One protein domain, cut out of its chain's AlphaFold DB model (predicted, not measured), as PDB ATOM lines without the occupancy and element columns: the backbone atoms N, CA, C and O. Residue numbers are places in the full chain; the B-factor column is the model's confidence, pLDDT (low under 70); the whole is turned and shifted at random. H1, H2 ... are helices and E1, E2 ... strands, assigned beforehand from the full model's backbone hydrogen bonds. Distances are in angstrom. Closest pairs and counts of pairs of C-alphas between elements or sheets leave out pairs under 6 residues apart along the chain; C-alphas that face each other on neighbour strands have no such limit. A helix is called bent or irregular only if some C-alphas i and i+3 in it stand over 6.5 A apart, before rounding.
ATOM      1  N   SER A   2      14.389  39.409  17.289       65.31
ATOM      2  CA  SER A   2      14.987  39.291  18.637       65.31
ATOM      3  C   SER A   2      14.899  37.872  19.222       65.31
ATOM      4  O   SER A   2      15.878  37.378  19.767       65.31
ATOM      5  N   GLU A   3      13.782  37.174  18.983       89.00
ATOM      6  CA  GLU A   3      13.568  35.791  19.442       89.00
ATOM      7  C   GLU A   3      14.671  34.803  19.017       89.00
ATOM      8  O   GLU A   3      15.022  33.922  19.792       89.00
ATOM      9  N   LEU A   4      15.256  34.925  17.816       93.94
ATOM     10  CA  LEU A   4      16.278  33.968  17.362       93.94
ATOM     11  C   LEU A   4      17.571  34.072  18.166       93.94
ATOM     12  O   LEU A   4      18.212  33.053  18.425       93.94
ATOM     13  N   PHE A   5      17.966  35.291  18.538       96.31
ATOM     14  CA  PHE A   5      19.146  35.491  19.367       96.31
ATOM     15  C   PHE A   5      18.922  34.878  20.750       96.31
ATOM     16  O   PHE A   5      19.740  34.083  21.202       96.31
ATOM     17  N   GLU A   6      17.771  35.150  21.365       95.38
ATOM     18  CA  GLU A   6      17.367  34.571  22.652       95.38
ATOM     19  C   GLU A   6      17.305  33.038  22.605       95.38
ATOM     20  O   GLU A   6      17.839  32.365  23.488       95.38
ATOM     21  N   TRP A   7      16.737  32.462  21.542       96.06
ATOM     22  CA  TRP A   7      16.714  31.012  21.336       96.06
ATOM     23  C   TRP A   7      18.117  30.426  21.197       96.06
ATOM     24  O   TRP A   7      18.374  29.338  21.705       96.06
ATOM     25  N   LEU A   8      19.046  31.124  20.544       96.88
ATOM     26  CA  LEU A   8      20.432  30.669  20.435       96.88
ATOM     27  C   LEU A   8      21.211  30.818  21.739       96.88
ATOM     28  O   LEU A   8      22.031  29.954  22.041       96.88
ATOM     29  N   VAL A   9      20.938  31.855  22.530       97.00
ATOM     30  CA  VAL A   9      21.456  31.984  23.899       97.00
ATOM     31  C   VAL A   9      20.981  30.808  24.743       97.00
ATOM     32  O   VAL A   9      21.801  30.130  25.359       97.00
ATOM     33  N   GLN A  10      19.683  30.505  24.717       95.69
ATOM     34  CA  GLN A  10      19.124  29.384  25.466       95.69
ATOM     35  C   GLN A  10      19.663  28.033  24.964       95.69
ATOM     36  O   GLN A  10      20.083  27.207  25.770       95.69
ATOM     37  N   TYR A  11      19.792  27.849  23.647       95.50
ATOM     38  CA  TYR A  11      20.448  26.677  23.065       95.50
ATOM     39  C   TYR A  11      21.905  26.547  23.527       95.50
ATOM     40  O   TYR A  11      22.360  25.448  23.844       95.50
ATOM     41  N   HIS A  12      22.651  27.653  23.575       96.12
ATOM     42  CA  HIS A  12      24.047  27.662  24.000       96.12
ATOM     43  C   HIS A  12      24.189  27.346  25.499       96.12
ATOM     44  O   HIS A  12      25.072  26.570  25.867       96.12
ATOM     45  N   LEU A  13      23.273  27.841  26.338       95.12
ATOM     46  CA  LEU A  13      23.166  27.458  27.749       95.12
ATOM     47  C   LEU A  13      22.939  25.948  27.907       95.12
ATOM     48  O   LEU A  13      23.696  25.287  28.616       95.12
ATOM     49  N   ASP A  14      21.931  25.405  27.225       93.75
ATOM     50  CA  ASP A  14      21.513  24.007  27.385       93.75
ATOM     51  C   ASP A  14      22.530  23.025  26.785       93.75
ATOM     52  O   ASP A  14      22.765  21.945  27.322       93.75
ATOM     53  N   THR A  15      23.151  23.401  25.667       92.56
ATOM     54  CA  THR A  15      23.973  22.489  24.858       92.56
ATOM     55  C   THR A  15      25.465  22.599  25.146       92.56
ATOM     56  O   THR A  15      26.180  21.618  24.958       92.56
ATOM     57  N   ASN A  16      25.952  23.775  25.550       93.81
ATOM     58  CA  ASN A  16      27.388  24.028  25.699       93.81
ATOM     59  C   ASN A  16      27.780  24.336  27.139       93.81
ATOM     60  O   ASN A  16      28.700  23.702  27.645       93.81
ATOM     61  N   LEU A  17      27.089  25.268  27.808       94.19
ATOM     62  CA  LEU A  17      27.427  25.616  29.189       94.19
ATOM     63  C   LEU A  17      27.052  24.487  30.154       94.19
ATOM     64  O   LEU A  17      27.912  23.995  30.876       94.19
ATOM     65  N   SER A  18      25.790  24.050  30.154       93.62
ATOM     66  CA  SER A  18      25.285  23.087  31.139       93.62
ATOM     67  C   SER A  18      26.109  21.787  31.205       93.62
ATOM     68  O   SER A  18      26.464  21.389  32.315       93.62
ATOM     69  N   PRO A  19      26.512  21.160  30.079       91.50
ATOM     70  CA  PRO A  19      27.352  19.963  30.125       91.50
ATOM     71  C   PRO A  19      28.783  20.200  30.622       91.50
ATOM     72  O   PRO A  19      29.422  19.246  31.056       91.50
ATOM     73  N   VAL A  20      29.307  21.432  30.543       91.69
ATOM     74  CA  VAL A  20      30.684  21.736  30.964       91.69
ATOM     75  C   VAL A  20      30.783  22.253  32.396       91.69
ATOM     76  O   VAL A  20      31.873  22.192  32.958       91.69
ATOM     77  N   LEU A  21      29.677  22.690  33.017       93.88
ATOM     78  CA  LEU A  21      29.662  23.172  34.410       93.88
ATOM     79  C   LEU A  21      30.434  22.250  35.373       93.88
ATOM     80  O   LEU A  21      31.362  22.745  36.012       93.88
ATOM     81  N   PRO A  22      30.211  20.915  35.396       93.62
ATOM     82  CA  PRO A  22      30.919  20.021  36.324       93.62
ATOM     83  C   PRO A  22      32.437  19.932  36.093       93.62
ATOM     84  O   PRO A  22      33.163  19.322  36.879       93.62
ATOM     85  N   HIS A  23      32.921  20.477  34.978       93.31
ATOM     86  CA  HIS A  23      34.317  20.457  34.565       93.31
ATOM     87  C   HIS A  23      34.987  21.829  34.677       93.31
ATOM     88  O   HIS A  23      36.171  21.945  34.360       93.31
ATOM     89  N   ILE A  24      34.279  22.862  35.140       93.50
ATOM     90  CA  ILE A  24      34.862  24.185  35.356       93.50
ATOM     91  C   ILE A  24      35.666  24.186  36.655       93.50
ATOM     92  O   ILE A  24      35.189  23.788  37.714       93.50
ATOM     93  N   LYS A  25      36.912  24.657  36.579       91.44
ATOM     94  CA  LYS A  25      37.800  24.813  37.737       91.44
ATOM     95  C   LYS A  25      38.458  26.180  37.675       91.44
ATOM     96  O   LYS A  25      39.085  26.507  36.673       91.44
ATOM     97  N   HIS A  26      38.319  26.961  38.747       88.75
ATOM     98  CA  HIS A  26      38.920  28.297  38.872       88.75
ATOM     99  C   HIS A  26      38.675  29.192  37.643       88.75
ATOM    100  O   HIS A  26      39.595  29.817  37.124       88.75
ATOM    101  N   GLY A  27      37.435  29.201  37.144       89.00
ATOM    102  CA  GLY A  27      37.046  30.039  36.010       89.00
ATOM    103  C   GLY A  27      37.485  29.562  34.633       89.00
ATOM    104  O   GLY A  27      37.341  30.315  33.676       89.00
ATOM    105  N   ARG A  28      37.985  28.327  34.510       92.44
ATOM    106  CA  ARG A  28      38.358  27.718  33.231       92.44
ATOM    107  C   ARG A  28      37.584  26.431  32.989       92.44
ATOM    108  O   ARG A  28      37.501  25.588  33.882       92.44
ATOM    109  N   ALA A  29      37.042  26.271  31.783       92.88
ATOM    110  CA  ALA A  29      36.400  25.033  31.361       92.88
ATOM    111  C   ALA A  29      37.439  23.975  30.971       92.88
ATOM    112  O   ALA A  29      38.474  24.292  30.381       92.88
ATOM    113  N   TYR A  30      37.139  22.714  31.274       92.38
ATOM    114  CA  TYR A  30      37.941  21.565  30.865       92.38
ATOM    115  C   TYR A  30      37.070  20.564  30.103       92.38
ATOM    116  O   TYR A  30      35.897  20.374  30.425       92.38
ATOM    117  N   SER A  31      37.643  19.900  29.102       86.31
ATOM    118  CA  SER A  31      37.001  18.771  28.431       86.31
ATOM    119  C   SER A  31      36.853  17.581  29.389       86.31
ATOM    120  O   SER A  31      37.523  17.499  30.423       86.31
ATOM    121  N   ALA A  32      36.027  16.599  29.022       81.69
ATOM    122  CA  ALA A  32      35.903  15.351  29.784       81.69
ATOM    123  C   ALA A  32      37.235  14.576  29.882       81.69
ATOM    124  O   ALA A  32      37.426  13.772  30.792       81.69
ATOM    125  N   GLN A  33      38.161  14.825  28.953       85.81
ATOM    126  CA  GLN A  33      39.509  14.263  28.915       85.81
ATOM    127  C   GLN A  33      40.516  15.074  29.752       85.81
ATOM    128  O   GLN A  33      41.657  14.650  29.907       85.81
ATOM    129  N   GLY A  34      40.099  16.208  30.325       87.62
ATOM    130  CA  GLY A  34      40.923  17.061  31.182       87.62
ATOM    131  C   GLY A  34      41.735  18.123  30.440       87.62
ATOM    132  O   GLY A  34      42.615  18.732  31.046       87.62
ATOM    133  N   GLU A  35      41.456  18.367  29.161       89.56
ATOM    134  CA  GLU A  35      42.127  19.412  28.381       89.56
ATOM    135  C   GLU A  35      41.476  20.773  28.660       89.56
ATOM    136  O   GLU A  35      40.244  20.864  28.640       89.56
ATOM    137  N   PRO A  36      42.255  21.828  28.948       92.19
ATOM    138  CA  PRO A  36      41.696  23.152  29.182       92.19
ATOM    139  C   PRO A  36      41.146  23.747  27.885       92.19
ATOM    140  O   PRO A  36      41.748  23.600  26.824       92.19
ATOM    141  N   ALA A  37      40.045  24.485  27.986       92.44
ATOM    142  CA  ALA A  37      39.601  25.360  26.913       92.44
ATOM    143  C   ALA A  37      40.586  26.530  26.745       92.44
ATOM    144  O   ALA A  37      41.073  27.089  27.736       92.44
ATOM    145  N   ILE A  38      40.868  26.895  25.494       92.12
ATOM    146  CA  ILE A  38      41.804  27.963  25.131       92.12
ATOM    147  C   ILE A  38      41.058  28.984  24.273       92.12
ATOM    148  O   ILE A  38      40.343  28.637  23.330       92.12
ATOM    149  N   GLU A  39      41.190  30.260  24.627       93.19
ATOM    150  CA  GLU A  39      40.637  31.352  23.831       93.19
ATOM    151  C   GLU A  39      41.286  31.377  22.441       93.19
ATOM    152  O   GLU A  39      42.499  31.240  22.307       93.19
ATOM    153  N   GLY A  40      40.474  31.537  21.396       90.00
ATOM    154  CA  GLY A  40      40.947  31.489  20.011       90.00
ATOM    155  C   GLY A  40      41.044  30.080  19.414       90.00
ATOM    156  O   GLY A  40      41.159  29.960  18.195       90.00
ATOM    157  N   GLU A  41      40.894  29.015  20.208       91.31
ATOM    158  CA  GLU A  41      40.904  27.629  19.717       91.31
ATOM    159  C   GLU A  41      39.496  27.025  19.649       91.31
ATOM    160  O   GLU A  41      38.612  27.343  20.448       91.31
ATOM    161  N   GLU A  42      39.241  26.152  18.669       89.62
ATOM    162  CA  GLU A  42      37.963  25.440  18.589       89.62
ATOM    163  C   GLU A  42      37.848  24.364  19.669       89.62
ATOM    164  O   GLU A  42      38.681  23.469  19.772       89.62
ATOM    165  N   ASN A  43      36.733  24.375  20.397       86.75
ATOM    166  CA  ASN A  43      36.424  23.312  21.341       86.75
ATOM    167  C   ASN A  43      35.668  22.171  20.652       86.75
ATOM    168  O   ASN A  43      34.601  22.354  20.054       86.75
ATOM    169  N   ASP A  44      36.191  20.954  20.767       83.81
ATOM    170  CA  ASP A  44      35.608  19.766  20.132       83.81
ATOM    171  C   ASP A  44      34.319  19.258  20.781       83.81
ATOM    172  O   ASP A  44      33.562  18.499  20.157       83.81
ATOM    173  N   TRP A  45      34.082  19.692  22.016       84.38
ATOM    174  CA  TRP A  45      32.906  19.400  22.826       84.38
ATOM    175  C   TRP A  45      31.812  20.472  22.691       84.38
ATOM    176  O   TRP A  45      30.656  20.188  22.997       84.38
ATOM    177  N   ALA A  46      32.136  21.660  22.170       88.50
ATOM    178  CA  ALA A  46      31.157  22.708  21.908       88.50
ATOM    179  C   ALA A  46      30.464  22.500  20.552       88.50
ATOM    180  O   ALA A  46      31.102  22.241  19.523       88.50
ATOM    181  N   LYS A  47      29.140  22.665  20.538       92.88
ATOM    182  CA  LYS A  47      28.327  22.714  19.327       92.88
ATOM    183  C   LYS A  47      28.209  24.137  18.805       92.88
ATOM    184  O   LYS A  47      27.823  25.053  19.531       92.88
ATOM    185  N   GLY A  48      28.493  24.281  17.515       94.25
ATOM    186  CA  GLY A  48      28.358  25.533  16.782       94.25
ATOM    187  C   GLY A  48      27.206  25.513  15.795       94.25
ATOM    188  O   GLY A  48      26.737  24.461  15.348       94.25
ATOM    189  N   CYS A  49      26.774  26.701  15.407       95.50
ATOM    190  CA  CYS A  49      25.908  26.856  14.254       95.50
ATOM    191  C   CYS A  49      26.064  28.239  13.634       95.50
ATOM    192  O   CYS A  49      26.381  29.209  14.319       95.50
ATOM    193  N   LEU A  50      25.804  28.317  12.333       96.69
ATOM    194  CA  LEU A  50      25.535  29.558  11.618       96.69
ATOM    195  C   LEU A  50      24.115  29.499  11.062       96.69
ATOM    196  O   LEU A  50      23.771  28.549  10.358       96.69
ATOM    197  N   ILE A  51      23.325  30.529  11.338       96.88
ATOM    198  CA  ILE A  51      21.982  30.721  10.805       96.88
ATOM    199  C   ILE A  51      21.961  32.035  10.037       96.88
ATOM    200  O   ILE A  51      22.126  33.097  10.632       96.88
ATOM    201  N   ILE A  52      21.732  31.978   8.727       95.75
ATOM    202  CA  ILE A  52      21.436  33.178   7.937       95.75
ATOM    203  C   ILE A  52      19.919  33.300   7.851       95.75
ATOM    204  O   ILE A  52      19.237  32.415   7.338       95.75
ATOM    205  N   ALA A  53      19.383  34.380   8.397       94.75
ATOM    206  CA  ALA A  53      17.960  34.606   8.541       94.75
ATOM    207  C   ALA A  53      17.501  35.782   7.680       94.75
ATOM    208  O   ALA A  53      18.139  36.834   7.616       94.75
ATOM    209  N   ASN A  54      16.367  35.583   7.025       84.19
ATOM    210  CA  ASN A  54      15.589  36.578   6.288       84.19
ATOM    211  C   ASN A  54      14.189  35.956   6.072       84.19
ATOM    212  O   ASN A  54      13.943  34.835   6.496       84.19
ATOM    213  N   GLY A  55      13.248  36.635   5.429       68.25
ATOM    214  CA  GLY A  55      12.005  36.028   4.949       68.25
ATOM    215  C   GLY A  55      12.178  35.111   3.723       68.25
ATOM    216  O   GLY A  55      13.268  34.622   3.409       68.25
ATOM    217  N   GLN A  56      11.072  34.943   2.992       67.06
ATOM    218  CA  GLN A  56      10.793  33.909   1.978       67.06
ATOM    219  C   GLN A  56      11.807  33.680   0.834       67.06
ATOM    220  O   GLN A  56      11.750  32.633   0.193       67.06
ATOM    221  N   THR A  57      12.719  34.607   0.522       76.81
ATOM    222  CA  THR A  57      13.495  34.563  -0.743       76.81
ATOM    223  C   THR A  57      15.001  34.376  -0.579       76.81
ATOM    224  O   THR A  57      15.718  34.175  -1.562       76.81
ATOM    225  N   LEU A  58      15.524  34.398   0.648       87.12
ATOM    226  CA  LEU A  58      16.972  34.380   0.868       87.12
ATOM    227  C   LEU A  58      17.639  33.085   0.413       87.12
ATOM    228  O   LEU A  58      18.687  33.147  -0.221       87.12
ATOM    229  N   ALA A  59      17.043  31.930   0.711       88.81
ATOM    230  CA  ALA A  59      17.631  30.641   0.352       88.81
ATOM    231  C   ALA A  59      17.858  30.514  -1.159       88.81
ATOM    232  O   ALA A  59      18.873  29.971  -1.581       88.81
ATOM    233  N   GLN A  60      16.935  31.035  -1.972       88.75
ATOM    234  CA  GLN A  60      17.080  31.037  -3.423       88.75
ATOM    235  C   GLN A  60      18.233  31.944  -3.867       88.75
ATOM    236  O   GLN A  60      19.123  31.462  -4.562       88.75
ATOM    237  N   ARG A  61      18.284  33.197  -3.396       89.69
ATOM    238  CA  ARG A  61      19.373  34.132  -3.743       89.69
ATOM    239  C   ARG A  61      20.748  33.588  -3.352       89.69
ATOM    240  O   ARG A  61      21.678  33.621  -4.144       89.69
ATOM    241  N   LEU A  62      20.867  33.009  -2.153       90.56
ATOM    242  CA  LEU A  62      22.116  32.391  -1.695       90.56
ATOM    243  C   LEU A  62      22.537  31.191  -2.562       90.56
ATOM    244  O   LEU A  62      23.722  30.875  -2.633       90.56
ATOM    245  N   ARG A  63      21.598  30.492  -3.211       90.44
ATOM    246  CA  ARG A  63      21.918  29.409  -4.158       90.44
ATOM    247  C   ARG A  63      22.317  29.941  -5.526       90.44
ATOM    248  O   ARG A  63      23.263  29.419  -6.106       90.44
ATOM    249  N   GLU A  64      21.609  30.949  -6.025       90.00
ATOM    250  CA  GLU A  64      21.920  31.614  -7.297       90.00
ATOM    251  C   GLU A  64      23.342  32.196  -7.270       90.00
ATOM    252  O   GLU A  64      24.123  31.957  -8.190       90.00
ATOM    253  N   ASP A  65      23.730  32.788  -6.139       89.12
ATOM    254  CA  ASP A  65      25.078  33.309  -5.879       89.12
ATOM    255  C   ASP A  65      26.097  32.236  -5.460       89.12
ATOM    256  O   ASP A  65      27.238  32.549  -5.108       89.12
ATOM    257  N   LYS A  66      25.697  30.959  -5.468       89.19
ATOM    258  CA  LYS A  66      26.524  29.796  -5.107       89.19
ATOM    259  C   LYS A  66      27.118  29.847  -3.692       89.19
ATOM    260  O   LYS A  66      28.059  29.113  -3.414       89.19
ATOM    261  N   ILE A  67      26.548  30.637  -2.782       90.06
ATOM    262  CA  ILE A  67      26.883  30.624  -1.349       90.06
ATOM    263  C   ILE A  67      26.430  29.312  -0.706       90.06
ATOM    264  O   ILE A  67      27.167  28.711   0.074       90.06
ATOM    265  N   ILE A  68      25.230  28.834  -1.043       89.44
ATOM    266  CA  ILE A  68      24.773  27.495  -0.661       89.44
ATOM    267  C   ILE A  68      25.282  26.502  -1.704       89.44
ATOM    268  O   ILE A  68      24.774  26.443  -2.825       89.44
ATOM    269  N   LEU A  69      26.263  25.691  -1.310       83.44
ATOM    270  CA  LEU A  69      26.801  24.605  -2.126       83.44
ATOM    271  C   LEU A  69      26.018  23.322  -1.855       83.44
ATOM    272  O   LEU A  69      26.507  22.396  -1.208       83.44
ATOM    273  N   ASP A  70      24.776  23.295  -2.328       78.31
ATOM    274  CA  ASP A  70      23.926  22.112  -2.268       78.31
ATOM    275  C   ASP A  70      23.235  21.879  -3.616       78.31
ATOM    276  O   ASP A  70      22.633  22.784  -4.210       78.31
ATOM    277  N   HIS A  71      23.319  20.642  -4.101       76.44
ATOM    278  CA  HIS A  71      22.616  20.209  -5.306       76.44
ATOM    279  C   HIS A  71      21.105  20.118  -5.065       76.44
ATOM    280  O   HIS A  71      20.320  20.216  -6.010       76.44
ATOM    281  N   VAL A  72      20.683  19.973  -3.806       82.31
ATOM    282  CA  VAL A  72      19.282  19.871  -3.401       82.31
ATOM    283  C   VAL A  72      18.820  21.191  -2.787       82.31
ATOM    284  O   VAL A  72      19.557  21.877  -2.086       82.31
ATOM    285  N   ALA A  73      17.574  21.574  -3.072       85.31
ATOM    286  CA  ALA A  73      16.968  22.729  -2.421       85.31
ATOM    287  C   ALA A  73      16.848  22.493  -0.900       85.31
ATOM    288  O   ALA A  73      16.453  21.390  -0.504       85.31
ATOM    289  N   PRO A  74      17.128  23.505  -0.054       89.69
ATOM    290  CA  PRO A  74      16.936  23.394   1.385       89.69
ATOM    291  C   PRO A  74      15.504  22.963   1.710       89.69
ATOM    292  O   PRO A  74      14.538  23.532   1.198       89.69
ATOM    293  N   ARG A  75      15.369  21.935   2.549       92.62
ATOM    294  CA  ARG A  75      14.067  21.438   3.003       92.62
ATOM    295  C   ARG A  75      13.714  22.114   4.318       92.62
ATOM    296  O   ARG A  75      14.325  21.818   5.343       92.62
ATOM    297  N   PHE A  76      12.748  23.021   4.260       94.25
ATOM    298  CA  PHE A  76      12.288  23.763   5.426       94.25
ATOM    299  C   PHE A  76      11.401  22.903   6.322       94.25
ATOM    300  O   PHE A  76      10.542  22.155   5.852       94.25
ATOM    301  N   SER A  77      11.614  23.032   7.625       95.88
ATOM    302  CA  SER A  77      10.787  22.449   8.676       95.88
ATOM    303  C   SER A  77      10.260  23.560   9.583       95.88
ATOM    304  O   SER A  77      11.003  24.505   9.864       95.88
ATOM    305  N   PRO A  78       8.998  23.488  10.040       96.56
ATOM    306  CA  PRO A  78       8.464  24.460  10.988       96.56
ATOM    307  C   PRO A  78       9.310  24.527  12.267       96.56
ATOM    308  O   PRO A  78       9.637  23.498  12.851       96.56
ATOM    309  N   ALA A  79       9.631  25.744  12.699       94.75
ATOM    310  CA  ALA A  79      10.276  26.061  13.970       94.75
ATOM    311  C   ALA A  79       9.663  27.345  14.583       94.75
ATOM    312  O   ALA A  79      10.350  28.366  14.709       94.75
ATOM    313  N   PRO A  80       8.355  27.332  14.915       94.56
ATOM    314  CA  PRO A  80       7.654  28.474  15.498       94.56
ATOM    315  C   PRO A  80       7.890  28.656  17.004       94.56
ATOM    316  O   PRO A  80       7.371  29.610  17.569       94.56
ATOM    317  N   SER A  81       8.640  27.781  17.669       94.88
ATOM    318  CA  SER A  81       8.955  27.898  19.097       94.88
ATOM    319  C   SER A  81      10.397  27.495  19.380       94.88
ATOM    320  O   SER A  81      11.021  26.802  18.568       94.88
ATOM    321  N   TYR A  82      10.904  27.876  20.559       94.38
ATOM    322  CA  TYR A  82      12.229  27.459  21.015       94.38
ATOM    323  C   TYR A  82      12.382  25.935  20.987       94.38
ATOM    324  O   TYR A  82      13.350  25.455  20.416       94.38
ATOM    325  N   GLY A  83      11.413  25.180  21.520       94.88
ATOM    326  CA  GLY A  83      11.497  23.715  21.579       94.88
ATOM    327  C   GLY A  83      11.654  23.073  20.197       94.88
ATOM    328  O   GLY A  83      12.571  22.292  19.967       94.88
ATOM    329  N   GLN A  84      10.826  23.475  19.227       96.00
ATOM    330  CA  GLN A  84      10.929  22.946  17.860       96.00
ATOM    331  C   GLN A  84      12.216  23.395  17.159       96.00
ATOM    332  O   GLN A  84      12.806  22.636  16.389       96.00
ATOM    333  N   PHE A  85      12.676  24.615  17.433       95.31
ATOM    334  CA  PHE A  85      13.951  25.121  16.941       95.31
ATOM    335  C   PHE A  85      15.142  24.336  17.515       95.31
ATOM    336  O   PHE A  85      15.992  23.871  16.751       95.31
ATOM    337  N   SER A  86      15.198  24.140  18.834       94.38
ATOM    338  CA  SER A  86      16.272  23.407  19.509       94.38
ATOM    339  C   SER A  86      16.301  21.941  19.092       94.38
ATOM    340  O   SER A  86      17.378  21.422  18.797       94.38
ATOM    341  N   ASP A  87      15.132  21.301  18.976       93.94
ATOM    342  CA  ASP A  87      15.003  19.919  18.508       93.94
ATOM    343  C   ASP A  87      15.516  19.776  17.074       93.94
ATOM    344  O   ASP A  87      16.277  18.854  16.761       93.94
ATOM    345  N   TYR A  88      15.169  20.731  16.203       95.44
ATOM    346  CA  TYR A  88      15.664  20.749  14.832       95.44
ATOM    347  C   TYR A  88      17.191  20.860  14.783       95.44
ATOM    348  O   TYR A  88      17.842  20.087  14.068       95.44
ATOM    349  N   LEU A  89      17.784  21.791  15.538       94.25
ATOM    350  CA  LEU A  89      19.239  21.954  15.595       94.25
ATOM    351  C   LEU A  89      19.924  20.693  16.137       94.25
ATOM    352  O   LEU A  89      20.901  20.228  15.542       94.25
ATOM    353  N   ALA A  90      19.401  20.114  17.219       89.44
ATOM    354  CA  ALA A  90      19.943  18.917  17.853       89.44
ATOM    355  C   ALA A  90      19.891  17.685  16.935       89.44
ATOM    356  O   ALA A  90      20.859  16.926  16.883       89.44
ATOM    357  N   GLY A  91      18.799  17.508  16.181       86.38
ATOM    358  CA  GLY A  91      18.639  16.401  15.233       86.38
ATOM    359  C   GLY A  91      19.439  16.568  13.937       86.38
ATOM    360  O   GLY A  91      19.808  15.580  13.303       86.38
ATOM    361  N   SER A  92      19.734  17.809  13.540       79.94
ATOM    362  CA  SER A  92      20.315  18.112  12.224       79.94
ATOM    363  C   SER A  92      21.830  18.345  12.243       79.94
ATOM    364  O   SER A  92      22.497  18.121  11.227       79.94
ATOM    365  N   ALA A  93      22.405  18.800  13.361       66.38
ATOM    366  CA  ALA A  93      23.834  19.094  13.480       66.38
ATOM    367  C   ALA A  93      24.561  18.072  14.365       66.38
ATOM    368  O   ALA A  93      24.309  17.967  15.561       66.38
ATOM    369  N   LYS A  94      25.545  17.364  13.789       72.19
ATOM    370  CA  LYS A  94      26.413  16.461  14.564       72.19
ATOM    371  C   LYS A  94      27.346  17.223  15.518       72.19
ATOM    372  O   LYS A  94      27.529  16.789  16.646       72.19
ATOM    373  N   LYS A  95      27.917  18.348  15.068       80.88
ATOM    374  CA  LYS A  95      28.813  19.215  15.860       80.88
ATOM    375  C   LYS A  95      28.715  20.688  15.468       80.88
ATOM    376  O   LYS A  95      28.669  21.550  16.332       80.88
ATOM    377  N   ASP A  96      28.674  20.978  14.169       87.19
ATOM    378  CA  ASP A  96      28.683  22.356  13.686       87.19
ATOM    379  C   ASP A  96      27.803  22.514  12.438       87.19
ATOM    380  O   ASP A  96      28.082  21.938  11.382       87.19
ATOM    381  N   GLY A  97      26.691  23.231  12.583       92.31
ATOM    382  CA  GLY A  97      25.635  23.312  11.574       92.31
ATOM    383  C   GLY A  97      25.622  24.608  10.764       92.31
ATOM    384  O   GLY A  97      26.101  25.651  11.197       92.31
ATOM    385  N   ALA A  98      25.035  24.537   9.574       94.19
ATOM    386  CA  ALA A  98      24.782  25.672   8.698       94.19
ATOM    387  C   ALA A  98      23.300  25.661   8.317       94.19
ATOM    388  O   ALA A  98      22.783  24.632   7.872       94.19
ATOM    389  N   PHE A  99      22.614  26.782   8.516       95.19
ATOM    390  CA  PHE A  99      21.164  26.863   8.408       95.19
ATOM    391  C   PHE A  99      20.716  28.154   7.733       95.19
ATOM    392  O   PHE A  99      21.371  29.193   7.827       95.19
ATOM    393  N   VAL A 100      19.552  28.079   7.097       95.06
ATOM    394  CA  VAL A 100      18.773  29.243   6.683       95.06
ATOM    395  C   VAL A 100      17.473  29.246   7.472       95.06
ATOM    396  O   VAL A 100      16.830  28.203   7.601       95.06
ATOM    397  N   TYR A 101      17.094  30.405   7.999       95.38
ATOM    398  CA  TYR A 101      15.821  30.596   8.690       95.38
ATOM    399  C   TYR A 101      14.926  31.526   7.879       95.38
ATOM    400  O   TYR A 101      15.345  32.634   7.547       95.38
ATOM    401  N   ASP A 102      13.711  31.071   7.580       93.38
ATOM    402  CA  ASP A 102      12.639  31.872   6.999       93.38
ATOM    403  C   ASP A 102      11.790  32.465   8.126       93.38
ATOM    404  O   ASP A 102      10.932  31.795   8.714       93.38
ATOM    405  N   GLY A 103      12.036  33.741   8.416       90.56
ATOM    406  CA  GLY A 103      11.333  34.476   9.462       90.56
ATOM    407  C   GLY A 103       9.852  34.713   9.178       90.56
ATOM    408  O   GLY A 103       9.080  34.841  10.124       90.56
ATOM    409  N   SER A 104       9.430  34.729   7.911       90.31
ATOM    410  CA  SER A 104       8.029  34.955   7.534       90.31
ATOM    411  C   SER A 104       7.162  33.732   7.824       90.31
ATOM    412  O   SER A 104       6.003  33.873   8.204       90.31
ATOM    413  N   HIS A 105       7.730  32.535   7.679       92.19
ATOM    414  CA  HIS A 105       7.039  31.270   7.942       92.19
ATOM    415  C   HIS A 105       7.454  30.592   9.247       92.19
ATOM    416  O   HIS A 105       6.964  29.505   9.546       92.19
ATOM    417  N   ARG A 106       8.382  31.200   9.995       93.06
ATOM    418  CA  ARG A 106       9.021  30.618  11.182       93.06
ATOM    419  C   ARG A 106       9.487  29.188  10.912       93.06
ATOM    420  O   ARG A 106       9.104  28.248  11.605       93.06
ATOM    421  N   SER A 107      10.263  29.011   9.846       94.88
ATOM    422  CA  SER A 107      10.760  27.701   9.428       94.88
ATOM    423  C   SER A 107      12.265  27.727   9.200       94.88
ATOM    424  O   SER A 107      12.847  28.759   8.880       94.88
ATOM    425  N   ILE A 108      12.911  26.584   9.393       95.75
ATOM    426  CA  ILE A 108      14.363  26.441   9.330       95.75
ATOM    427  C   ILE A 108      14.736  25.311   8.380       95.75
ATOM    428  O   ILE A 108      14.064  24.282   8.318       95.75
ATOM    429  N   ALA A 109      15.819  25.498   7.638       94.38
ATOM    430  CA  ALA A 109      16.397  24.472   6.793       94.38
ATOM    431  C   ALA A 109      17.899  24.370   7.046       94.38
ATOM    432  O   ALA A 109      18.621  25.369   7.021       94.38
ATOM    433  N   ARG A 110      18.393  23.149   7.233       93.69
ATOM    434  CA  ARG A 110      19.821  22.858   7.156       93.69
ATOM    435  C   ARG A 110      20.286  22.963   5.709       93.69
ATOM    436  O   ARG A 110      19.627  22.462   4.800       93.69
ATOM    437  N   VAL A 111      21.459  23.554   5.521       91.12
ATOM    438  CA  VAL A 111      22.197  23.512   4.257       91.12
ATOM    439  C   VAL A 111      23.421  22.618   4.424       91.12
ATOM    440  O   VAL A 111      24.020  22.573   5.502       91.12
ATOM    441  N   ALA A 112      23.796  21.878   3.379       86.06
ATOM    442  CA  ALA A 112      24.952  20.984   3.453       86.06
ATOM    443  C   ALA A 112      26.247  21.752   3.746       86.06
ATOM    444  O   ALA A 112      27.033  21.353   4.609       86.06
ATOM    445  N   ARG A 113      26.453  22.864   3.033       85.69
ATOM    446  CA  ARG A 113      27.641  23.701   3.150       85.69
ATOM    447  C   ARG A 113      27.342  25.122   2.690       85.69
ATOM    448  O   ARG A 113      26.779  25.325   1.616       85.69
ATOM    449  N   PHE A 114      27.807  26.085   3.477       88.06
ATOM    450  CA  PHE A 114      28.053  27.423   2.969       88.06
ATOM    451  C   PHE A 114      29.486  27.535   2.443       88.06
ATOM    452  O   PHE A 114      30.415  26.949   3.007       88.06
ATOM    453  N   THR A 115      29.665  28.301   1.378       87.38
ATOM    454  CA  THR A 115      30.963  28.825   0.958       87.38
ATOM    455  C   THR A 115      30.984  30.325   1.160       87.38
ATOM    456  O   THR A 115      29.947  30.983   1.166       87.38
ATOM    457  N   ASN A 116      32.184  30.856   1.303       82.56
ATOM    458  CA  ASN A 116      32.429  32.280   1.287       82.56
ATOM    459  C   ASN A 116      33.120  32.720  -0.023       82.56
ATOM    460  O   ASN A 116      33.288  33.907  -0.259       82.56
ATOM    461  N   ALA A 117      33.459  31.812  -0.938       83.75
ATOM    462  CA  ALA A 117      34.045  32.163  -2.234       83.75
ATOM    463  C   ALA A 117      32.989  32.701  -3.225       83.75
ATOM    464  O   ALA A 117      32.567  31.986  -4.133       83.75
ATOM    465  N   SER A 118      32.528  33.935  -3.018       86.94
ATOM    466  CA  SER A 118      31.619  34.652  -3.918       86.94
ATOM    467  C   SER A 118      31.977  36.133  -3.973       86.94
ATOM    468  O   SER A 118      32.135  36.761  -2.922       86.94
ATOM    469  N   ASP A 119      32.040  36.672  -5.190       88.94
ATOM    470  CA  ASP A 119      32.337  38.079  -5.485       88.94
ATOM    471  C   ASP A 119      31.307  39.024  -4.841       88.94
ATOM    472  O   ASP A 119      31.632  40.145  -4.447       88.94
ATOM    473  N   SER A 120      30.066  38.552  -4.639       87.50
ATOM    474  CA  SER A 120      29.011  39.300  -3.939       87.50
ATOM    475  C   SER A 120      29.413  39.705  -2.511       87.50
ATOM    476  O   SER A 120      28.833  40.631  -1.947       87.50
ATOM    477  N   LEU A 121      30.399  39.029  -1.905       91.56
ATOM    478  CA  LEU A 121      30.870  39.299  -0.545       91.56
ATOM    479  C   LEU A 121      32.070  40.260  -0.486       91.56
ATOM    480  O   LEU A 121      32.410  40.719   0.605       91.56
ATOM    481  N   ASP A 122      32.710  40.595  -1.608       90.75
ATOM    482  CA  ASP A 122      34.013  41.279  -1.607       90.75
ATOM    483  C   ASP A 122      33.963  42.684  -1.008       90.75
ATOM    484  O   ASP A 122      34.825  43.054  -0.210       90.75
ATOM    485  N   LEU A 123      32.916  43.452  -1.320       87.06
ATOM    486  CA  LEU A 123      32.721  44.764  -0.705       87.06
ATOM    487  C   LEU A 123      32.557  44.640   0.816       87.06
ATOM    488  O   LEU A 123      33.114  45.434   1.568       87.06
ATOM    489  N   ALA A 124      31.812  43.634   1.279       89.50
ATOM    490  CA  ALA A 124      31.606  43.419   2.706       89.50
ATOM    491  C   ALA A 124      32.910  43.008   3.412       89.50
ATOM    492  O   ALA A 124      33.174  43.484   4.515       89.50
ATOM    493  N   ARG A 125      33.764  42.210   2.755       91.31
ATOM    494  CA  ARG A 125      35.098  41.845   3.263       91.31
ATOM    495  C   ARG A 125      36.004  43.040   3.469       91.31
ATOM    496  O   ARG A 125      36.601  43.175   4.530       91.31
ATOM    497  N   GLN A 126      36.050  43.946   2.494       90.19
ATOM    498  CA  GLN A 126      36.847  45.174   2.591       90.19
ATOM    499  C   GLN A 126      36.430  46.051   3.780       90.19
ATOM    500  O   GLN A 126      37.215  46.867   4.260       90.19
ATOM    501  N   LEU A 127      35.200  45.879   4.269       91.06
ATOM    502  CA  LEU A 127      34.657  46.632   5.389       91.06
ATOM    503  C   LEU A 127      34.788  45.914   6.740       91.06
ATOM    504  O   LEU A 127      34.520  46.556   7.751       91.06
ATOM    505  N   GLN A 128      35.215  44.646   6.805       91.44
ATOM    506  CA  GLN A 128      35.175  43.826   8.031       91.44
ATOM    507  C   GLN A 128      35.795  44.471   9.266       91.44
ATOM    508  O   GLN A 128      35.193  44.423  10.338       91.44
ATOM    509  N   LEU A 129      36.931  45.148   9.108       91.56
ATOM    510  CA  LEU A 129      37.618  45.848  10.201       91.56
ATOM    511  C   LEU A 129      36.759  46.929  10.870       91.56
ATOM    512  O   LEU A 129      36.982  47.278  12.025       91.56
ATOM    513  N   TYR A 130      35.771  47.464  10.158       92.75
ATOM    514  CA  TYR A 130      34.858  48.492  10.653       92.75
ATOM    515  C   TYR A 130      33.546  47.911  11.200       92.75
ATOM    516  O   TYR A 130      32.748  48.643  11.787       92.75
ATOM    517  N   LEU A 131      33.310  46.611  10.998       95.00
ATOM    518  CA  LEU A 131      32.083  45.893  11.361       95.00
ATOM    519  C   LEU A 131      32.193  45.144  12.693       95.00
ATOM    520  O   LEU A 131      31.207  44.551  13.139       95.00
ATOM    521  N   LEU A 132      33.376  45.153  13.304       95.50
ATOM    522  CA  LEU A 132      33.702  44.423  14.521       95.50
ATOM    523  C   LEU A 132      34.342  45.359  15.558       95.50
ATOM    524  O   LEU A 132      35.130  46.230  15.184       95.50
ATOM    525  N   PRO A 133      34.044  45.182  16.855       94.88
ATOM    526  CA  PRO A 133      34.785  45.846  17.921       94.88
ATOM    527  C   PRO A 133      36.184  45.223  18.110       94.88
ATOM    528  O   PRO A 133      36.429  44.079  17.728       94.88
ATOM    529  N   ALA A 134      37.091  45.964  18.754       93.31
ATOM    530  CA  ALA A 134      38.469  45.546  19.060       93.31
ATOM    531  C   ALA A 134      38.555  44.193  19.794       93.31
ATOM    532  O   ALA A 134      39.358  43.324  19.456       93.31
ATOM    533  N   ASN A 135      37.666  43.992  20.761       93.50
ATOM    534  CA  ASN A 135      37.594  42.794  21.589       93.50
ATOM    535  C   ASN A 135      36.798  41.649  20.947       93.50
ATOM    536  O   ASN A 135      36.417  40.699  21.623       93.50
ATOM    537  N   PHE A 136      36.501  41.708  19.645       95.00
ATOM    538  CA  PHE A 136      35.700  40.659  19.024       95.00
ATOM    539  C   PHE A 136      36.414  39.301  18.993       95.00
ATOM    540  O   PHE A 136      35.754  38.273  19.141       95.00
ATOM    541  N   VAL A 137      37.727  39.283  18.760       91.81
ATOM    542  CA  VAL A 137      38.501  38.035  18.696       91.81
ATOM    543  C   VAL A 137      38.898  37.575  20.097       91.81
ATOM    544  O   VAL A 137      38.647  36.425  20.441       91.81
ATOM    545  N   PHE A 138      39.439  38.495  20.897       92.44
ATOM    546  CA  PHE A 138      39.917  38.243  22.254       92.44
ATOM    547  C   PHE A 138      39.243  39.202  23.234       92.44
ATOM    548  O   PHE A 138      39.246  40.414  23.002       92.44
ATOM    549  N   GLU A 139      38.711  38.688  24.344       91.94
ATOM    550  CA  GLU A 139      37.892  39.465  25.287       91.94
ATOM    551  C   GLU A 139      38.614  40.710  25.815       91.94
ATOM    552  O   GLU A 139      38.016  41.784  25.930       91.94
ATOM    553  N   LYS A 140      39.904  40.556  26.126       90.56
ATOM    554  CA  LYS A 140      40.748  41.578  26.760       90.56
ATOM    555  C   LYS A 140      41.493  42.456  25.750       90.56
ATOM    556  O   LYS A 140      42.322  43.265  26.153       90.56
ATOM    557  N   ASN A 141      41.242  42.301  24.446       90.81
ATOM    558  CA  ASN A 141      41.893  43.144  23.450       90.81
ATOM    559  C   ASN A 141      41.250  44.537  23.399       90.81
ATOM    560  O   ASN A 141      40.064  44.688  23.113       90.81
ATOM    561  N   GLU A 142      42.063  45.564  23.621       88.94
ATOM    562  CA  GLU A 142      41.643  46.969  23.576       88.94
ATOM    563  C   GLU A 142      42.063  47.660  22.272       88.94
ATOM    564  O   GLU A 142      41.619  48.770  21.969       88.94
ATOM    565  N   THR A 143      42.915  47.012  21.475       89.44
ATOM    566  CA  THR A 143      43.448  47.594  20.242       89.44
ATOM    567  C   THR A 143      42.548  47.289  19.043       89.44
ATOM    568  O   THR A 143      42.031  46.175  18.933       89.44
ATOM    569  N   PRO A 144      42.326  48.253  18.127       89.25
ATOM    570  CA  PRO A 144      41.554  47.996  16.916       89.25
ATOM    571  C   PRO A 144      42.120  46.812  16.127       89.25
ATOM    572  O   PRO A 144      43.333  46.722  15.954       89.25
ATOM    573  N   LEU A 145      41.231  45.960  15.612       91.50
ATOM    574  CA  LEU A 145      41.623  44.832  14.770       91.50
ATOM    575  C   LEU A 145      42.357  45.317  13.514       91.50
ATOM    576  O   LEU A 145      42.029  46.354  12.927       91.50
ATOM    577  N   THR A 146      43.330  44.527  13.090       92.12
ATOM    578  CA  THR A 146      44.096  44.677  11.856       92.12
ATOM    579  C   THR A 146      43.652  43.646  10.821       92.12
ATOM    580  O   THR A 146      42.962  42.681  11.139       92.12
ATOM    581  N   GLY A 147      44.059  43.828   9.560       89.94
ATOM    582  CA  GLY A 147      43.796  42.830   8.516       89.94
ATOM    583  C   GLY A 147      44.365  41.449   8.861       89.94
ATOM    584  O   GLY A 147      43.702  40.451   8.614       89.94
ATOM    585  N   ALA A 148      45.527  41.398   9.520       90.75
ATOM    586  CA  ALA A 148      46.129  40.143   9.964       90.75
ATOM    587  C   ALA A 148      45.260  39.427  11.010       90.75
ATOM    588  O   ALA A 148      45.062  38.221  10.902       90.75
ATOM    589  N   ASP A 149      44.668  40.167  11.956       89.94
ATOM    590  CA  ASP A 149      43.760  39.580  12.952       89.94
ATOM    591  C   ASP A 149      42.519  38.968  12.292       89.94
ATOM    592  O   ASP A 149      42.014  37.930  12.724       89.94
ATOM    593  N   ILE A 150      42.019  39.614  11.234       90.50
ATOM    594  CA  ILE A 150      40.907  39.087  10.448       90.50
ATOM    595  C   ILE A 150      41.322  37.798   9.738       90.50
ATOM    596  O   ILE A 150      40.644  36.783   9.886       90.50
ATOM    597  N   ASP A 151      42.441  37.820   9.020       88.19
ATOM    598  CA  ASP A 151      42.908  36.684   8.224       88.19
ATOM    599  C   ASP A 151      43.259  35.459   9.087       88.19
ATOM    600  O   ASP A 151      43.015  34.322   8.677       88.19
ATOM    601  N   GLU A 152      43.808  35.672  10.285       89.62
ATOM    602  CA  GLU A 152      44.257  34.598  11.176       89.62
ATOM    603  C   GLU A 152      43.128  34.033  12.051       89.62
ATOM    604  O   GLU A 152      43.075  32.824  12.291       89.62
ATOM    605  N   HIS A 153      42.198  34.876  12.516       89.56
ATOM    606  CA  HIS A 153      41.248  34.485  13.563       89.56
ATOM    607  C   HIS A 153      39.775  34.452  13.128       89.56
ATOM    608  O   HIS A 153      38.917  33.935  13.858       89.56
ATOM    609  N   ILE A 154      39.434  34.962  11.941       91.62
ATOM    610  CA  ILE A 154      38.062  34.921  11.422       91.62
ATOM    611  C   ILE A 154      37.886  33.722  10.488       91.62
ATOM    612  O   ILE A 154      38.116  33.770   9.284       91.62
ATOM    613  N   GLY A 155      37.390  32.617  11.051       90.88
ATOM    614  CA  GLY A 155      37.046  31.426  10.272       90.88
ATOM    615  C   GLY A 155      35.888  31.649   9.285       90.88
ATOM    616  O   GLY A 155      35.045  32.532   9.459       90.88
ATOM    617  N   THR A 156      35.773  30.762   8.288       90.69
ATOM    618  CA  THR A 156      34.825  30.850   7.153       90.69
ATOM    619  C   THR A 156      33.378  31.171   7.547       90.69
ATOM    620  O   THR A 156      32.694  31.924   6.858       90.69
ATOM    621  N   LYS A 157      32.874  30.598   8.646       93.12
ATOM    622  CA  LYS A 157      31.491  30.845   9.088       93.12
ATOM    623  C   LYS A 157      31.310  32.224   9.699       93.12
ATOM    624  O   LYS A 157      30.269  32.830   9.485       93.12
ATOM    625  N   THR A 158      32.295  32.705  10.451       95.38
ATOM    626  CA  THR A 158      32.239  34.058  11.008       95.38
ATOM    627  C   THR A 158      32.410  35.091   9.892       95.38
ATOM    628  O   THR A 158      31.625  36.030   9.852       95.38
ATOM    629  N   ASP A 159      33.313  34.867   8.926       95.25
ATOM    630  CA  ASP A 159      33.425  35.690   7.704       95.25
ATOM    631  C   ASP A 159      32.068  35.816   6.995       95.25
ATOM    632  O   ASP A 159      31.605  36.918   6.693       95.25
ATOM    633  N   LEU A 160      31.371  34.691   6.806       94.88
ATOM    634  CA  LEU A 160      30.053  34.694   6.182       94.88
ATOM    635  C   LEU A 160      28.977  35.360   7.050       94.88
ATOM    636  O   LEU A 160      28.124  36.062   6.510       94.88
ATOM    637  N   ALA A 161      29.009  35.166   8.372       96.38
ATOM    638  CA  ALA A 161      28.081  35.814   9.295       96.38
ATOM    639  C   ALA A 161      28.201  37.344   9.237       96.38
ATOM    640  O   ALA A 161      27.193  38.039   9.293       96.38
ATOM    641  N   ILE A 162      29.418  37.861   9.065       96.31
ATOM    642  CA  ILE A 162      29.670  39.297   8.927       96.31
ATOM    643  C   ILE A 162      29.245  39.793   7.538       96.31
ATOM    644  O   ILE A 162      28.573  40.817   7.422       96.31
ATOM    645  N   CYS A 163      29.620  39.072   6.476       95.62
ATOM    646  CA  CYS A 163      29.455  39.566   5.109       95.62
ATOM    647  C   CYS A 163      28.039  39.408   4.554       95.62
ATOM    648  O   CYS A 163      27.554  40.298   3.853       95.62
ATOM    649  N   ALA A 164      27.367  38.286   4.831       94.56
ATOM    650  CA  ALA A 164      26.076  37.985   4.218       94.56
ATOM    651  C   ALA A 164      24.996  39.043   4.525       94.56
ATOM    652  O   ALA A 164      24.300  39.449   3.592       94.56
ATOM    653  N   PRO A 165      24.869  39.569   5.761       94.81
ATOM    654  CA  PRO A 165      23.952  40.669   6.049       94.81
ATOM    655  C   PRO A 165      24.161  41.910   5.181       94.81
ATOM    656  O   PRO A 165      23.199  42.589   4.843       94.81
ATOM    657  N   ILE A 166      25.398  42.214   4.793       93.31
ATOM    658  CA  ILE A 166      25.717  43.402   3.992       93.31
ATOM    659  C   ILE A 166      25.445  43.140   2.518       93.31
ATOM    660  O   ILE A 166      24.771  43.935   1.872       93.31
ATOM    661  N   ALA A 167      25.934  42.011   2.008       92.56
ATOM    662  CA  ALA A 167      25.807  41.653   0.601       92.56
ATOM    663  C   ALA A 167      24.349  41.425   0.176       92.56
ATOM    664  O   ALA A 167      23.970  41.725  -0.954       92.56
ATOM    665  N   TYR A 168      23.521  40.896   1.081       92.56
ATOM    666  CA  TYR A 168      22.186  40.408   0.738       92.56
ATOM    667  C   TYR A 168      21.036  41.244   1.301       92.56
ATOM    668  O   TYR A 168      19.875  40.957   0.981       92.56
ATOM    669  N   THR A 169      21.309  42.263   2.115       91.81
ATOM    670  CA  THR A 169      20.257  43.199   2.530       91.81
ATOM    671  C   THR A 169      19.887  44.118   1.374       91.81
ATOM    672  O   THR A 169      20.738  44.785   0.792       91.81
ATOM    673  N   ILE A 170      18.594  44.180   1.069       89.19
ATOM    674  CA  ILE A 170      18.023  45.053   0.038       89.19
ATOM    675  C   ILE A 170      16.871  45.876   0.631       89.19
ATOM    676  O   ILE A 170      16.344  45.514   1.689       89.19
ATOM    677  N   PRO A 171      16.435  46.974  -0.015       87.19
ATOM    678  CA  PRO A 171      15.260  47.715   0.436       87.19
ATOM    679  C   PRO A 171      14.048  46.791   0.628       87.19
ATOM    680  O   PRO A 171      13.649  46.082  -0.292       87.19
ATOM    681  N   GLY A 172      13.479  46.787   1.837       82.44
ATOM    682  CA  GLY A 172      12.332  45.946   2.197       82.44
ATOM    683  C   GLY A 172      12.664  44.513   2.638       82.44
ATOM    684  O   GLY A 172      11.743  43.761   2.944       82.44
ATOM    685  N   SER A 173      13.940  44.120   2.699       87.44
ATOM    686  CA  SER A 173      14.368  42.797   3.175       87.44
ATOM    687  C   SER A 173      15.754  42.878   3.822       87.44
ATOM    688  O   SER A 173      16.781  42.852   3.139       87.44
ATOM    689  N   ASP A 174      15.768  42.981   5.153       91.31
ATOM    690  CA  ASP A 174      16.995  42.934   5.949       91.31
ATOM    691  C   ASP A 174      17.427  41.473   6.171       91.31
ATOM    692  O   ASP A 174      16.626  40.599   6.517       91.31
ATOM    693  N   VAL A 175      18.717  41.212   5.961       94.56
ATOM    694  CA  VAL A 175      19.350  39.919   6.223       94.56
ATOM    695  C   VAL A 175      20.116  40.000   7.530       94.56
ATOM    696  O   VAL A 175      20.866  40.945   7.769       94.56
ATOM    697  N   HIS A 176      19.944  38.975   8.352       96.50
ATOM    698  CA  HIS A 176      20.600  38.835   9.640       96.50
ATOM    699  C   HIS A 176      21.382  37.530   9.663       96.50
ATOM    700  O   HIS A 176      20.979  36.544   9.044       96.50
ATOM    701  N   ALA A 177      22.491  37.501  10.385       97.31
ATOM    702  CA  ALA A 177      23.214  36.270  10.645       97.31
ATOM    703  C   ALA A 177      23.373  36.083  12.146       97.31
ATOM    704  O   ALA A 177      23.796  36.995  12.851       97.31
ATOM    705  N   TYR A 178      23.046  34.890  12.619       98.00
ATOM    706  CA  TYR A 178      23.193  34.505  14.008       98.00
ATOM    707  C   TYR A 178      24.149  33.327  14.094       98.00
ATOM    708  O   TYR A 178      24.079  32.403  13.279       98.00
ATOM    709  N   GLN A 179      25.049  33.344  15.066       97.31
ATOM    710  CA  GLN A 179      26.059  32.306  15.195       97.31
ATOM    711  C   GLN A 179      26.298  31.951  16.657       97.31
ATOM    712  O   GLN A 179      26.484  32.840  17.481       97.31
ATOM    713  N   VAL A 180      26.382  30.652  16.940       97.38
ATOM    714  CA  VAL A 180      27.037  30.117  18.140       97.38
ATOM    715  C   VAL A 180      28.428  29.664  17.712       97.38
ATOM    716  O   VAL A 180      28.562  28.751  16.891       97.38
ATOM    717  N   LYS A 181      29.468  30.341  18.205       95.38
ATOM    718  CA  LYS A 181      30.863  30.015  17.880       95.38
ATOM    719  C   LYS A 181      31.329  28.786  18.666       95.38
ATOM    720  O   LYS A 181      30.914  28.573  19.800       95.38
ATOM    721  N   ARG A 182      32.218  27.994  18.056       93.06
ATOM    722  CA  ARG A 182      32.940  26.888  18.725       93.06
ATOM    723  C   ARG A 182      34.287  27.322  19.286       93.06
ATOM    724  O   ARG A 182      34.762  26.734  20.254       93.06
ATOM    725  N   THR A 183      34.882  28.326  18.650       93.62
ATOM    726  CA  THR A 183      36.107  28.979  19.096       93.62
ATOM    727  C   THR A 183      35.895  29.563  20.482       93.62
ATOM    728  O   THR A 183      34.944  30.327  20.659       93.62
ATOM    729  N   GLY A 184      36.747  29.193  21.434       93.44
ATOM    730  CA  GLY A 184      36.698  29.691  22.798       93.44
ATOM    731  C   GLY A 184      36.882  31.201  22.870       93.44
ATOM    732  O   GLY A 184      37.613  31.784  22.067       93.44
ATOM    733  N   TYR A 185      36.201  31.822  23.828       95.25
ATOM    734  CA  TYR A 185      36.237  33.252  24.090       95.25
ATOM    735  C   TYR A 185      36.320  33.503  25.601       95.25
ATOM    736  O   TYR A 185      35.609  32.858  26.379       95.25
ATOM    737  N   GLY A 186      37.190  34.426  26.011       93.06
ATOM    738  CA  GLY A 186      37.455  34.743  27.413       93.06
ATOM    739  C   GLY A 186      38.027  33.580  28.233       93.06
ATOM    740  O   GLY A 186      38.378  32.515  27.719       93.06
ATOM    741  N   ASP A 187      38.092  33.778  29.551       89.31
ATOM    742  CA  ASP A 187      38.776  32.856  30.476       89.31
ATOM    743  C   ASP A 187      38.089  31.476  30.602       89.31
ATOM    744  O   ASP A 187      38.757  30.468  30.856       89.31
ATOM    745  N   LEU A 188      36.771  31.415  30.363       91.75
ATOM    746  CA  LEU A 188      36.017  30.157  30.321       91.75
ATOM    747  C   LEU A 188      36.294  29.351  29.048       91.75
ATOM    748  O   LEU A 188      36.022  28.152  29.034       91.75
ATOM    749  N   GLY A 189      36.799  29.983  27.984       91.12
ATOM    750  CA  GLY A 189      37.075  29.329  26.709       91.12
ATOM    751  C   GLY A 189      35.830  28.747  26.035       91.12
ATOM    752  O   GLY A 189      35.955  27.891  25.169       91.12
ATOM    753  N   LEU A 190      34.629  29.200  26.400       93.44
ATOM    754  CA  LEU A 190      33.386  28.898  25.690       93.44
ATOM    755  C   LEU A 190      33.206  29.894  24.548       93.44
ATOM    756  O   LEU A 190      33.538  31.066  24.688       93.44
ATOM    757  N   GLY A 191      32.682  29.442  23.411       94.88
ATOM    758  CA  GLY A 191      32.363  30.367  22.330       94.88
ATOM    759  C   GLY A 191      31.219  31.311  22.684       94.88
ATOM    760  O   GLY A 191      30.529  31.142  23.682       94.88
ATOM    761  N   LYS A 192      31.012  32.318  21.840       97.00
ATOM    762  CA  LYS A 192      29.959  33.322  22.016       97.00
ATOM    763  C   LYS A 192      28.797  33.143  21.051       97.00
ATOM    764  O   LYS A 192      28.964  32.612  19.947       97.00
ATOM    765  N   VAL A 193      27.633  33.639  21.456       98.31
ATOM    766  CA  VAL A 193      26.480  33.859  20.582       98.31
ATOM    767  C   VAL A 193      26.606  35.247  19.975       98.31
ATOM    768  O   VAL A 193      26.887  36.203  20.686       98.31
ATOM    769  N   THR A 194      26.420  35.378  18.668       98.50
ATOM    770  CA  THR A 194      26.563  36.649  17.944       98.50
ATOM    771  C   THR A 194      25.392  36.860  17.005       98.50
ATOM    772  O   THR A 194      24.837  35.898  16.467       98.50
ATOM    773  N   HIS A 195      25.041  38.122  16.797       98.25
ATOM    774  CA  HIS A 195      24.047  38.563  15.835       98.25
ATOM    775  C   HIS A 195      24.629  39.709  15.003       98.25
ATOM    776  O   HIS A 195      25.021  40.752  15.526       98.25
ATOM    777  N   PHE A 196      24.671  39.504  13.691       97.69
ATOM    778  CA  PHE A 196      25.115  40.462  12.691       97.69
ATOM    779  C   PHE A 196      23.945  40.934  11.834       97.69
ATOM    780  O   PHE A 196      23.092  40.143  11.424       97.69
ATOM    781  N   ALA A 197      23.960  42.220  11.505       96.00
ATOM    782  CA  ALA A 197      23.079  42.835  10.520       96.00
ATOM    783  C   ALA A 197      23.917  43.672   9.540       96.00
ATOM    784  O   ALA A 197      25.143  43.720   9.629       96.00
ATOM    785  N   LYS A 198      23.266  44.392   8.619       94.44
ATOM    786  CA  LYS A 198      23.946  45.242   7.617       94.44
ATOM    787  C   LYS A 198      24.932  46.276   8.184       94.44
ATOM    788  O   LYS A 198      25.734  46.826   7.440       94.44
ATOM    789  N   GLN A 199      24.841  46.590   9.478       94.75
ATOM    790  CA  GLN A 199      25.719  47.558  10.139       94.75
ATOM    791  C   GLN A 199      26.939  46.932  10.826       94.75
ATOM    792  O   GLN A 199      27.777  47.678  11.325       94.75
ATOM    793  N   GLY A 200      27.069  45.603  10.810       96.06
ATOM    794  CA  GLY A 200      28.096  44.858  11.534       96.06
ATOM    795  C   GLY A 200      27.507  44.093  12.717       96.06
ATOM    796  O   GLY A 200      26.338  43.694  12.682       96.06
TER     797      GLY A 200
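AT A GLANCE: This is residues 2 to 200 of the 258 residues of an uncharacterized protein of Candidatus Woesearchaeota archaeon (UniProt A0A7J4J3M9). A twisted sheet of five strands is the middle layer of three, with H1 and H3 on one face and H7 on the other. H4 packs across H7 on the side away from the sheet, while long links within residues 24 to 47 and 181 to 192 reach beyond one end of the strands. The printed part has 199 residues, with seven named helices and five named strands in the order H1 E1 H2 H3 E2 E3 H4 H5 H6 H7 E4 E5. The sheet, E3 E2 E1 E4 E5, is mixed, and so is the class, helices and strands. The whole is compact, with a radius of gyration of the C-alphas of 16.7 A and spans of 48 by 39 by 29 A.

HOW THE PARTS SIT: H1, residues 2 to 23, is on the sheet at a height of 9.2 A and has a kink of 34 degrees near residue 17. E1, residues 48 to 54, and E2, residues 96 to 102, are parallel, with N 99 and O 50 at 2.8 A. With H2, residues 58 to 64, and H3, residues 82 to 92, they form a strand-helix-strand unit, two parallel neighbour strands with helices between. H2 only grazes the sheet with residues 58 to 62. H3, on the same face as H1, touches it at a steep tilt of 63 degrees, closest at the C-alphas of Trp 7 and Tyr 82, 5.7 A. E2 and E3, residues 107 to 110, form a hairpin, with N 102 and O 107 at 2.8 A. H4, residues 119 to 126, touches H7, residues 156 to 168, about perpendicular at 76 degrees, closest at C-alphas 124 and 163, 5.0 A. H5, residues 128 to 131, only just touches H6, residues 147 to 153, with 3 pairs of C-alphas within 8 A. H7 runs along E4, residues 176 to 180, at 4 degrees on the local plane. E4 is antiparallel to E1, with N 51 and O 178 at 2.8 A, and forms a hairpin with E5, residues 193 to 197, with N 194 and O 179 at 2.8 A. Every O i to N i+4 pair is within hydrogen-bond range in H2, H3 and H6, against 13 of 18 in H1, 2 of 4 in H4 and 7 of 9 in H7; H5 is too short for one.

IN THESE COORDINATES: H1 begins at C-alpha 2, (14.987, 39.291, 18.637), and measures 31.3 A; E1 measures 19.9 A, E2 19.8 A and H7 17.1 A. E5 ends at C-alpha 197, (23.079, 42.835, 10.520). H1 is irregular, with C-alphas 19 and 22 at 7.2 A, as are H4, 120 and 123 at 7.4 A, and only just H7, 162 and 165 at 6.55 A.

THE WHOLE: The printed part has no cut. The C-alphas farthest apart, of Gly 34 and Pro 171, are 50.4 A apart. The links H1 to E1, H2 to H3, H5 to H6 and E4 to E5 are long. Mean pLDDT of the printed part is 91.1; residues 2, 55 to 56 and 93 are under 70.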